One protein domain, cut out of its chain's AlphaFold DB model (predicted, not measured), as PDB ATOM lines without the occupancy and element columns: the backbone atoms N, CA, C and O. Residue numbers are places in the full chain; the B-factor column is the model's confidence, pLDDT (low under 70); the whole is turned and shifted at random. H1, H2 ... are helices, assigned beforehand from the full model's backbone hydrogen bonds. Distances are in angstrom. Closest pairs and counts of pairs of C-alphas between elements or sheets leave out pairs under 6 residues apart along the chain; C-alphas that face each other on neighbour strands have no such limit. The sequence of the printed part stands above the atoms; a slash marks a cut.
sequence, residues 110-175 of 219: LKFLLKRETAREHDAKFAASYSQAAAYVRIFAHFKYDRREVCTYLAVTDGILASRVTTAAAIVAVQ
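What this domain is: This is residues 110 to 175 of the 219 residues of an uncharacterized protein of Massilia violacea (UniProt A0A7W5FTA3). Three helices, H2, H3 and H4, make a small body in which H2 and H4 form a V that closes where the first part of H2 meets residues 165 to 172 of H4, with the short H3 across the open end of the V. The long first helix, H1, is an arm on this body: its residues 110 to 122 stick out into the open, and its last part comes near the beginning of H2. The printed part has 66 residues with four named helices, in the order H1, H2, H3, H4, and no named strand; the class is all helix. The whole is loose, with a radius of gyration of the C-alphas of 14.1 A, and flat, spanning 44 by 28 by 15 A, with the arm making much of the length.

Where its parts are: H1 covers residues 110 to 128 and measures 26.7 A from first to last C-alpha; it begins at C-alpha 110, (288.303, 249.959, 190.451). H2 covers residues 132 to 142, 15.5 A, and begins at C-alpha 132, (290.294, 237.049, 158.869). H3 covers residues 147 to 154, 10.5 A. H4 covers residues 158 to 174, 24.0 A, and ends at C-alpha 174, (303.354, 238.155, 158.350).

How they stand to each other: H1 is close to H2 but not clearly touching it; their closest C-alphas, those of Phe 126 and Ala 134, are 6.2 A apart. These two helices run opposite ways at a steep tilt of 45 degrees. H1 is apart from H3 and from H4. H2 and H3 only just touch, with 3 pairs of C-alphas within 8 A, the closest being those of Phe 140 and Val 150 at 7.0 A. They run opposite ways at a steep tilt of 68 degrees, only just short of about perpendicular. H2 touches H4, which meets it with residues 165 to 172 alone; the closest C-alphas, those of Ala 133 and Ala 168, are 5.0 A apart. H2 and H4 run opposite ways at a steep tilt of 51 degrees. H3 touches residues 158 to 161 of H4 alone, with the C-alphas of Cys 151 and Asp 158 closest at 6.2 A, and the two helices are about perpendicular at 90 degrees. The helix packing is mostly crossed, meaning that the touching helices stand at large angles to each other. In H1, H2, H3 and H4 every O i to N i+4 pair is within hydrogen-bond range.

The domain as a whole: The two C-alphas farthest apart, those of Leu 110 and Thr 157, are 44.1 A apart. Without residues 110 to 122, which stand free, the body has 53 residues and spans 28 by 22 by 14 A. The links H1 to H2, H2 to H3 and H3 to H4 are tight, and the printed part has no cut. The mean pLDDT of the printed part is 81.8; residues 122 to 130 and 173 to 175 of this predicted model are under 70.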
ATOM      1  N   LEU A 110     287.417 249.316 191.417       86.12
ATOM      2  CA  LEU A 110     288.303 249.959 190.451       86.12
ATOM      3  C   LEU A 110     288.937 248.921 189.520       86.12
ATOM      4  O   LEU A 110     288.914 249.089 188.301       86.12
ATOM      5  N   LYS A 111     289.441 247.806 190.067       82.56
ATOM      6  CA  LYS A 111     290.002 246.704 189.259       82.56
ATOM      7  C   LYS A 111     288.952 246.065 188.361       82.56
ATOM      8  O   LYS A 111     289.263 245.695 187.229       82.56
ATOM      9  N   PHE A 112     287.718 245.935 188.843       82.50
ATOM     10  CA  PHE A 112     286.608 245.443 188.033       82.50
ATOM     11  C   PHE A 112     286.300 246.382 186.857       82.50
ATOM     12  O   PHE A 112     286.215 245.928 185.712       82.50
ATOM     13  N   LEU A 113     286.184 247.689 187.114       86.31
ATOM     14  CA  LEU A 113     285.924 248.684 186.071       86.31
ATOM     15  C   LEU A 113     287.059 248.754 185.046       86.31
ATOM     16  O   LEU A 113     286.778 248.749 183.849       86.31
ATOM     17  N   LEU A 114     288.314 248.713 185.495       88.00
ATOM     18  CA  LEU A 114     289.487 248.756 184.623       88.00
ATOM     19  C   LEU A 114     289.589 247.502 183.741       88.00
ATOM     20  O   LEU A 114     289.846 247.604 182.542       88.00
ATOM     21  N   LYS A 115     289.298 246.308 184.280       83.81
ATOM     22  CA  LYS A 115     289.178 245.077 183.473       83.81
ATOM     23  C   LYS A 115     288.074 245.183 182.418       83.81
ATOM     24  O   LYS A 115     288.245 244.726 181.293       83.81
ATOM     25  N   ARG A 116     286.936 245.790 182.765       84.44
ATOM     26  CA  ARG A 116     285.822 245.985 181.828       84.44
ATOM     27  C   ARG A 116     286.163 246.991 180.727       84.44
ATOM     28  O   ARG A 116     285.772 246.792 179.582       84.44
ATOM     29  N   GLU A 117     286.856 248.069 181.070       86.69
ATOM     30  CA  GLU A 117     287.276 249.100 180.121       86.69
ATOM     31  C   GLU A 117     288.349 248.576 179.165       86.69
ATOM     32  O   GLU A 117     288.166 248.644 177.953       86.69
ATOM     33  N   THR A 118     289.390 247.929 179.690       82.56
ATOM     34  CA  THR A 118     290.425 247.273 178.871       82.56
ATOM     35  C   THR A 118     289.835 246.233 177.921       82.56
ATOM     36  O   THR A 118     290.183 246.228 176.743       82.56
ATOM     37  N   ALA A 119     288.887 245.406 178.374       80.12
ATOM     38  CA  ALA A 119     288.183 244.471 177.495       80.12
ATOM     39  C   ALA A 119     287.457 245.192 176.343       80.12
ATOM     40  O   ALA A 119     287.598 244.792 175.191       80.12
ATOM     41  N   ARG A 120     286.757 246.300 176.626       76.69
ATOM     42  CA  ARG A 120     286.083 247.113 175.597       76.69
ATOM     43  C   ARG A 120     287.061 247.763 174.624       76.69
ATOM     44  O   ARG A 120     286.787 247.801 173.428       76.69
ATOM     45  N   GLU A 121     288.190 248.266 175.110       75.62
ATOM     46  CA  GLU A 121     289.234 248.820 174.247       75.62
ATOM     47  C   GLU A 121     289.839 247.756 173.334       75.62
ATOM     48  O   GLU A 121     290.066 248.012 172.151       75.62
ATOM     49  N   HIS A 122     290.104 246.562 173.870       69.88
ATOM     50  CA  HIS A 122     290.567 245.433 173.077       69.88
ATOM     51  C   HIS A 122     289.519 245.049 172.032       69.88
ATOM     52  O   HIS A 122     289.862 244.963 170.857       69.88
ATOM     53  N   ASP A 123     288.248 244.925 172.412       69.38
ATOM     54  CA  ASP A 123     287.153 244.629 171.487       69.38
ATOM     55  C   ASP A 123     287.011 245.682 170.385       69.38
ATOM     56  O   ASP A 123     286.775 245.322 169.232       69.38
ATOM     57  N   ALA A 124     287.197 246.965 170.706       66.81
ATOM     58  CA  ALA A 124     287.187 248.057 169.736       66.81
ATOM     59  C   ALA A 124     288.396 247.993 168.785       66.81
ATOM     60  O   ALA A 124     288.230 248.134 167.574       66.81
ATOM     61  N   LYS A 125     289.600 247.710 169.302       66.12
ATOM     62  CA  LYS A 125     290.820 247.505 168.495       66.12
ATOM     63  C   LYS A 125     290.691 246.280 167.578       66.12
ATOM     64  O   LYS A 125     291.062 246.345 166.406       66.12
ATOM     65  N   PHE A 126     290.106 245.190 168.076       62.34
ATOM     66  CA  PHE A 126     289.784 243.999 167.289       62.34
ATOM     67  C   PHE A 126     288.672 244.262 166.264       62.34
ATOM     68  O   PHE A 126     288.768 243.765 165.150       62.34
ATOM     69  N   ALA A 127     287.649 245.060 166.595       64.50
ATOM     70  CA  ALA A 127     286.586 245.450 165.662       64.50
ATOM     71  C   ALA A 127     287.112 246.315 164.510       64.50
ATOM     72  O   ALA A 127     286.694 246.144 163.369       64.50
ATOM     73  N   ALA A 128     288.022 247.243 164.819       62.41
ATOM     74  CA  ALA A 128     288.656 248.117 163.839       62.41
ATOM     75  C   ALA A 128     289.628 247.356 162.920       62.41
ATOM     76  O   ALA A 128     289.861 247.759 161.782       62.41
ATOM     77  N   SER A 129     290.171 246.232 163.395       63.84
ATOM     78  CA  SER A 129     291.047 245.353 162.624       63.84
ATOM     79  C   SER A 129     290.206 244.376 161.797       63.84
ATOM     80  O   SER A 129     289.914 243.267 162.239       63.84
ATOM     81  N   TYR A 130     289.808 244.772 160.584       63.53
ATOM     82  CA  TYR A 130     289.063 243.916 159.650       63.53
ATOM     83  C   TYR A 130     289.965 242.803 159.077       63.53
ATOM     84  O   TYR A 130     290.395 242.849 157.925       63.53
ATOM     85  N   SER A 131     290.318 241.819 159.909       73.31
ATOM     86  CA  SER A 131     291.181 240.694 159.543       73.31
ATOM     87  C   SER A 131     290.458 239.358 159.683       73.31
ATOM     88  O   SER A 131     289.597 239.157 160.544       73.31
ATOM     89  N   GLN A 132     290.843 238.402 158.838       78.44
ATOM     90  CA  GLN A 132     290.294 237.049 158.869       78.44
ATOM     91  C   GLN A 132     290.554 236.351 160.218       78.44
ATOM     92  O   GLN A 132     289.715 235.586 160.688       78.44
ATOM     93  N   ALA A 133     291.683 236.637 160.878       79.00
ATOM     94  CA  ALA A 133     291.981 236.086 162.198       79.00
ATOM     95  C   ALA A 133     291.059 236.662 163.284       79.00
ATOM     96  O   ALA A 133     290.555 235.905 164.110       79.00
ATOM     97  N   ALA A 134     290.777 237.973 163.256       78.75
ATOM     98  CA  ALA A 134     289.840 238.601 164.190       78.75
ATOM     99  C   ALA A 134     288.420 238.022 164.044       78.75
ATOM    100  O   ALA A 134     287.741 237.783 165.046       78.75
ATOM    101  N   ALA A 135     287.997 237.713 162.812       84.00
ATOM    102  CA  ALA A 135     286.730 237.032 162.553       84.00
ATOM    103  C   ALA A 135     286.682 235.634 163.195       84.00
ATOM    104  O   ALA A 135     285.715 235.317 163.886       84.00
ATOM    105  N   TYR A 136     287.737 234.820 163.046       86.25
ATOM    106  CA  TYR A 136     287.800 233.511 163.708       86.25
ATOM    107  C   TYR A 136     287.783 233.625 165.232       86.25
ATOM    108  O   TYR A 136     287.060 232.869 165.874       86.25
ATOM    109  N   VAL A 137     288.507 234.584 165.817       83.94
ATOM    110  CA  VAL A 137     288.487 234.820 167.271       83.94
ATOM    111  C   VAL A 137     287.068 235.123 167.763       83.94
ATOM    112  O   VAL A 137     286.639 234.548 168.762       83.94
ATOM    113  N   ARG A 138     286.304 235.957 167.044       83.62
ATOM    114  CA  ARG A 138     284.900 236.242 167.390       83.62
ATOM    115  C   ARG A 138     283.986 235.035 167.234       83.62
ATOM    116  O   ARG A 138     283.135 234.820 168.091       83.62
ATOM    117  N   ILE A 139     284.170 234.249 166.175       86.62
ATOM    118  CA  ILE A 139     283.422 233.004 165.977       86.62
ATOM    119  C   ILE A 139     283.688 232.062 167.157       86.62
ATOM    120  O   ILE A 139     282.746 231.615 167.800       86.62
ATOM    121  N   PHE A 140     284.951 231.830 167.528       88.00
ATOM    122  CA  PHE A 140     285.271 230.989 168.684       88.00
ATOM    123  C   PHE A 140     284.700 231.539 169.993       88.00
ATOM    124  O   PHE A 140     284.153 230.765 170.772       88.00
ATOM    125  N   ALA A 141     284.758 232.852 170.225       84.44
ATOM    126  CA  ALA A 141     284.169 233.462 171.416       84.44
ATOM    127  C   ALA A 141     282.642 233.257 171.486       84.44
ATOM    128  O   ALA A 141     282.117 232.938 172.552       84.44
ATOM    129  N   HIS A 142     281.936 233.370 170.354       86.69
ATOM    130  CA  HIS A 142     280.489 233.144 170.271       86.69
ATOM    131  C   HIS A 142     280.101 231.698 170.624       86.69
ATOM    132  O   HIS A 142     279.115 231.472 171.321       86.69
ATOM    133  N   PHE A 143     280.915 230.727 170.209       88.94
ATOM    134  CA  PHE A 143     280.716 229.299 170.482       88.94
ATOM    135  C   PHE A 143     281.453 228.807 171.740       88.94
ATOM    136  O   PHE A 143     281.734 227.620 171.873       88.94
ATOM    137  N   LYS A 144     281.817 229.706 172.672       89.75
ATOM    138  CA  LYS A 144     282.515 229.365 173.934       89.75
ATOM    139  C   LYS A 144     283.767 228.496 173.736       89.75
ATOM    140  O   LYS A 144     284.102 227.673 174.585       89.75
ATOM    141  N   TYR A 145     284.468 228.700 172.625       86.94
ATOM    142  CA  TYR A 145     285.647 227.946 172.201       86.94
ATOM    143  C   TYR A 145     285.398 226.448 171.925       86.94
ATOM    144  O   TYR A 145     286.360 225.681 171.841       86.94
ATOM    145  N   ASP A 146     284.147 226.019 171.707       90.19
ATOM    146  CA  ASP A 146     283.847 224.662 171.237       90.19
ATOM    147  C   ASP A 146     284.128 224.534 169.734       90.19
ATOM    148  O   ASP A 146     283.405 225.025 168.862       90.19
ATOM    149  N   ARG A 147     285.208 223.823 169.413       87.75
ATOM    150  CA  ARG A 147     285.651 223.623 168.034       87.75
ATOM    151  C   ARG A 147     284.694 222.755 167.213       87.75
ATOM    152  O   ARG A 147     284.588 222.964 166.007       87.75
ATOM    153  N   ARG A 148     283.999 221.793 167.830       90.56
ATOM    154  CA  ARG A 148     283.086 220.882 167.114       90.56
ATOM    155  C   ARG A 148     281.840 221.619 166.650       90.56
ATOM    156  O   ARG A 148     281.390 221.417 165.521       90.56
ATOM    157  N   GLU A 149     281.326 222.500 167.498       88.44
ATOM    158  CA  GLU A 149     280.174 223.338 167.184       88.44
ATOM    159  C   GLU A 149     280.509 224.328 166.059       88.44
ATOM    160  O   GLU A 149     279.765 224.431 165.086       88.44
ATOM    161  N   VAL A 150     281.699 224.942 166.100       90.50
ATOM    162  CA  VAL A 150     282.197 225.817 165.021       90.50
ATOM    163  C   VAL A 150     282.342 225.068 163.691       90.50
ATOM    164  O   VAL A 150     281.919 225.578 162.655       90.50
ATOM    165  N   CYS A 151     282.919 223.862 163.695       91.06
ATOM    166  CA  CYS A 151     283.029 223.019 162.497       91.06
ATOM    167  C   CYS A 151     281.653 222.694 161.902       91.06
ATOM    168  O   CYS A 151     281.465 222.786 160.689       91.06
ATOM    169  N   THR A 152     280.690 222.361 162.765       91.81
ATOM    170  CA  THR A 152     279.310 222.057 162.365       91.81
ATOM    171  C   THR A 152     278.635 223.290 161.767       91.81
ATOM    172  O   THR A 152     278.072 223.214 160.680       91.81
ATOM    173  N   TYR A 153     278.766 224.444 162.425       91.31
ATOM    174  CA  TYR A 153     278.183 225.709 161.984       91.31
ATOM    175  C   TYR A 153     278.762 226.201 160.651       91.31
ATOM    176  O   TYR A 153     278.029 226.673 159.787       91.31
ATOM    177  N   LEU A 154     280.077 226.074 160.456       88.88
ATOM    178  CA  LEU A 154     280.741 226.484 159.215       88.88
ATOM    179  C   LEU A 154     280.625 225.436 158.095       88.88
ATOM    180  O   LEU A 154     281.037 225.726 156.971       88.88
ATOM    181  N   ALA A 155     280.093 224.243 158.387       93.12
ATOM    182  CA  ALA A 155     280.077 223.081 157.497       93.12
ATOM    183  C   ALA A 155     281.485 222.702 156.990       93.12
ATOM    184  O   ALA A 155     281.713 222.471 155.801       93.12
ATOM    185  N   VAL A 156     282.459 222.668 157.904       91.00
ATOM    186  CA  VAL A 156     283.872 222.408 157.601       91.00
ATOM    187  C   VAL A 156     284.404 221.284 158.484       91.00
ATOM    188  O   VAL A 156     284.029 221.156 159.645       91.00
ATOM    189  N   THR A 157     285.315 220.473 157.949       92.75
ATOM    190  CA  THR A 157     286.010 219.461 158.748       92.75
ATOM    191  C   THR A 157     287.044 220.090 159.679       92.75
ATOM    192  O   THR A 157     287.614 221.151 159.420       92.75
ATOM    193  N   ASP A 158     287.345 219.374 160.753       91.06
ATOM    194  CA  ASP A 158     288.258 219.816 161.799       91.06
ATOM    195  C   ASP A 158     289.662 220.205 161.293       91.06
ATOM    196  O   ASP A 158     290.216 221.237 161.682       91.06
ATOM    197  N   GLY A 159     290.204 219.418 160.359       91.62
ATOM    198  CA  GLY A 159     291.501 219.687 159.734       91.62
ATOM    199  C   GLY A 159     291.493 220.935 158.849       91.62
ATOM    200  O   GLY A 159     292.453 221.707 158.860       91.62
ATOM    201  N   ILE A 160     290.397 221.188 158.124       89.88
ATOM    202  CA  ILE A 160     290.273 222.386 157.285       89.88
ATOM    203  C   ILE A 160     290.105 223.629 158.166       89.88
ATOM    204  O   ILE A 160     290.722 224.654 157.878       89.88
ATOM    205  N   LEU A 161     289.330 223.554 159.254       90.38
ATOM    206  CA  LEU A 161     289.222 224.659 160.210       90.38
ATOM    207  C   LEU A 161     290.595 225.000 160.802       90.38
ATOM    208  O   LEU A 161     290.989 226.165 160.786       90.38
ATOM    209  N   ALA A 162     291.350 223.993 161.250       90.19
ATOM    210  CA  ALA A 162     292.700 224.187 161.771       90.19
ATOM    211  C   ALA A 162     293.621 224.844 160.730       90.19
ATOM    212  O   ALA A 162     294.257 225.851 161.032       90.19
ATOM    213  N   SER A 163     293.627 224.348 159.487       90.62
ATOM    214  CA  SER A 163     294.420 224.926 158.392       90.62
ATOM    215  C   SER A 163     294.037 226.374 158.072       90.62
ATOM    216  O   SER A 163     294.909 227.194 157.771       90.62
ATOM    217  N   ARG A 164     292.745 226.714 158.118       89.81
ATOM    218  CA  ARG A 164     292.263 228.081 157.871       89.81
ATOM    219  C   ARG A 164     292.671 229.033 158.992       89.81
ATOM    220  O   ARG A 164     293.088 230.151 158.704       89.81
ATOM    221  N   VAL A 165     292.582 228.592 160.246       88.94
ATOM    222  CA  VAL A 165     292.989 229.386 161.414       88.94
ATOM    223  C   VAL A 165     294.500 229.605 161.424       88.94
ATOM    224  O   VAL A 165     294.937 230.735 161.623       88.94
ATOM    225  N   THR A 166     295.306 228.573 161.149       88.06
ATOM    226  CA  THR A 166     296.772 228.712 161.080       88.06
ATOM    227  C   THR A 166     297.202 229.623 159.940       88.06
ATOM    228  O   THR A 166     298.086 230.454 160.126       88.06
ATOM    229  N   THR A 167     296.535 229.542 158.787       85.38
ATOM    230  CA  THR A 167     296.790 230.440 157.656       85.38
ATOM    231  C   THR A 167     296.397 231.878 157.995       85.38
ATOM    232  O   THR A 167     297.175 232.792 157.753       85.38
ATOM    233  N   ALA A 168     295.236 232.098 158.618       83.44
ATOM    234  CA  ALA A 168     294.815 233.429 159.057       83.44
ATOM    235  C   ALA A 168     295.770 234.022 160.110       83.44
ATOM    236  O   ALA A 168     296.101 235.204 160.041       83.44
ATOM    237  N   ALA A 169     296.257 233.205 161.049       81.00
ATOM    238  CA  ALA A 169     297.256 233.607 162.034       81.00
ATOM    239  C   ALA A 169     298.607 233.932 161.379       81.00
ATOM    240  O   ALA A 169     299.205 234.954 161.700       81.00
ATOM    241  N   ALA A 170     299.052 233.117 160.419       78.88
ATOM    242  CA  ALA A 170     300.259 233.377 159.643       78.88
ATOM    243  C   ALA A 170     300.136 234.673 158.830       78.88
ATOM    244  O   ALA A 170     301.074 235.456 158.806       78.88
ATOM    245  N   ILE A 171     298.974 234.952 158.232       72.75
ATOM    246  CA  ILE A 171     298.718 236.202 157.501       72.75
ATOM    247  C   ILE A 171     298.768 237.413 158.434       72.75
ATOM    248  O   ILE A 171     299.285 238.441 158.020       72.75
ATOM    249  N   VAL A 172     298.272 237.317 159.671       71.44
ATOM    250  CA  VAL A 172     298.377 238.413 160.655       71.44
ATOM    251  C   VAL A 172     299.804 238.577 161.176       71.44
ATOM    252  O   VAL A 172     300.265 239.702 161.332       71.44
ATOM    253  N   ALA A 173     300.521 237.478 161.410       66.19
ATOM    254  CA  ALA A 173     301.913 237.512 161.859       66.19
ATOM    255  C   ALA A 173     302.864 238.048 160.778       66.19
ATOM    256  O   ALA A 173     303.834 238.733 161.086       66.19
ATOM    257  N   VAL A 174     302.579 237.724 159.517       63.44
ATOM    258  CA  VAL A 174     303.354 238.155 158.350       63.44
ATOM    259  C   VAL A 174     302.830 239.465 157.793       63.44
ATOM    260  O   VAL A 174     303.540 240.023 156.969       63.44
ATOM    261  N   GLN A 175     301.644 239.949 158.209       53.50
ATOM    262  CA  GLN A 175     301.006 241.135 157.640       53.50
ATOM    263  C   GLN A 175     302.040 242.257 157.659       53.50
ATOM    264  O   GLN A 175     302.300 242.833 158.721       53.50
TER     265      GLN A 175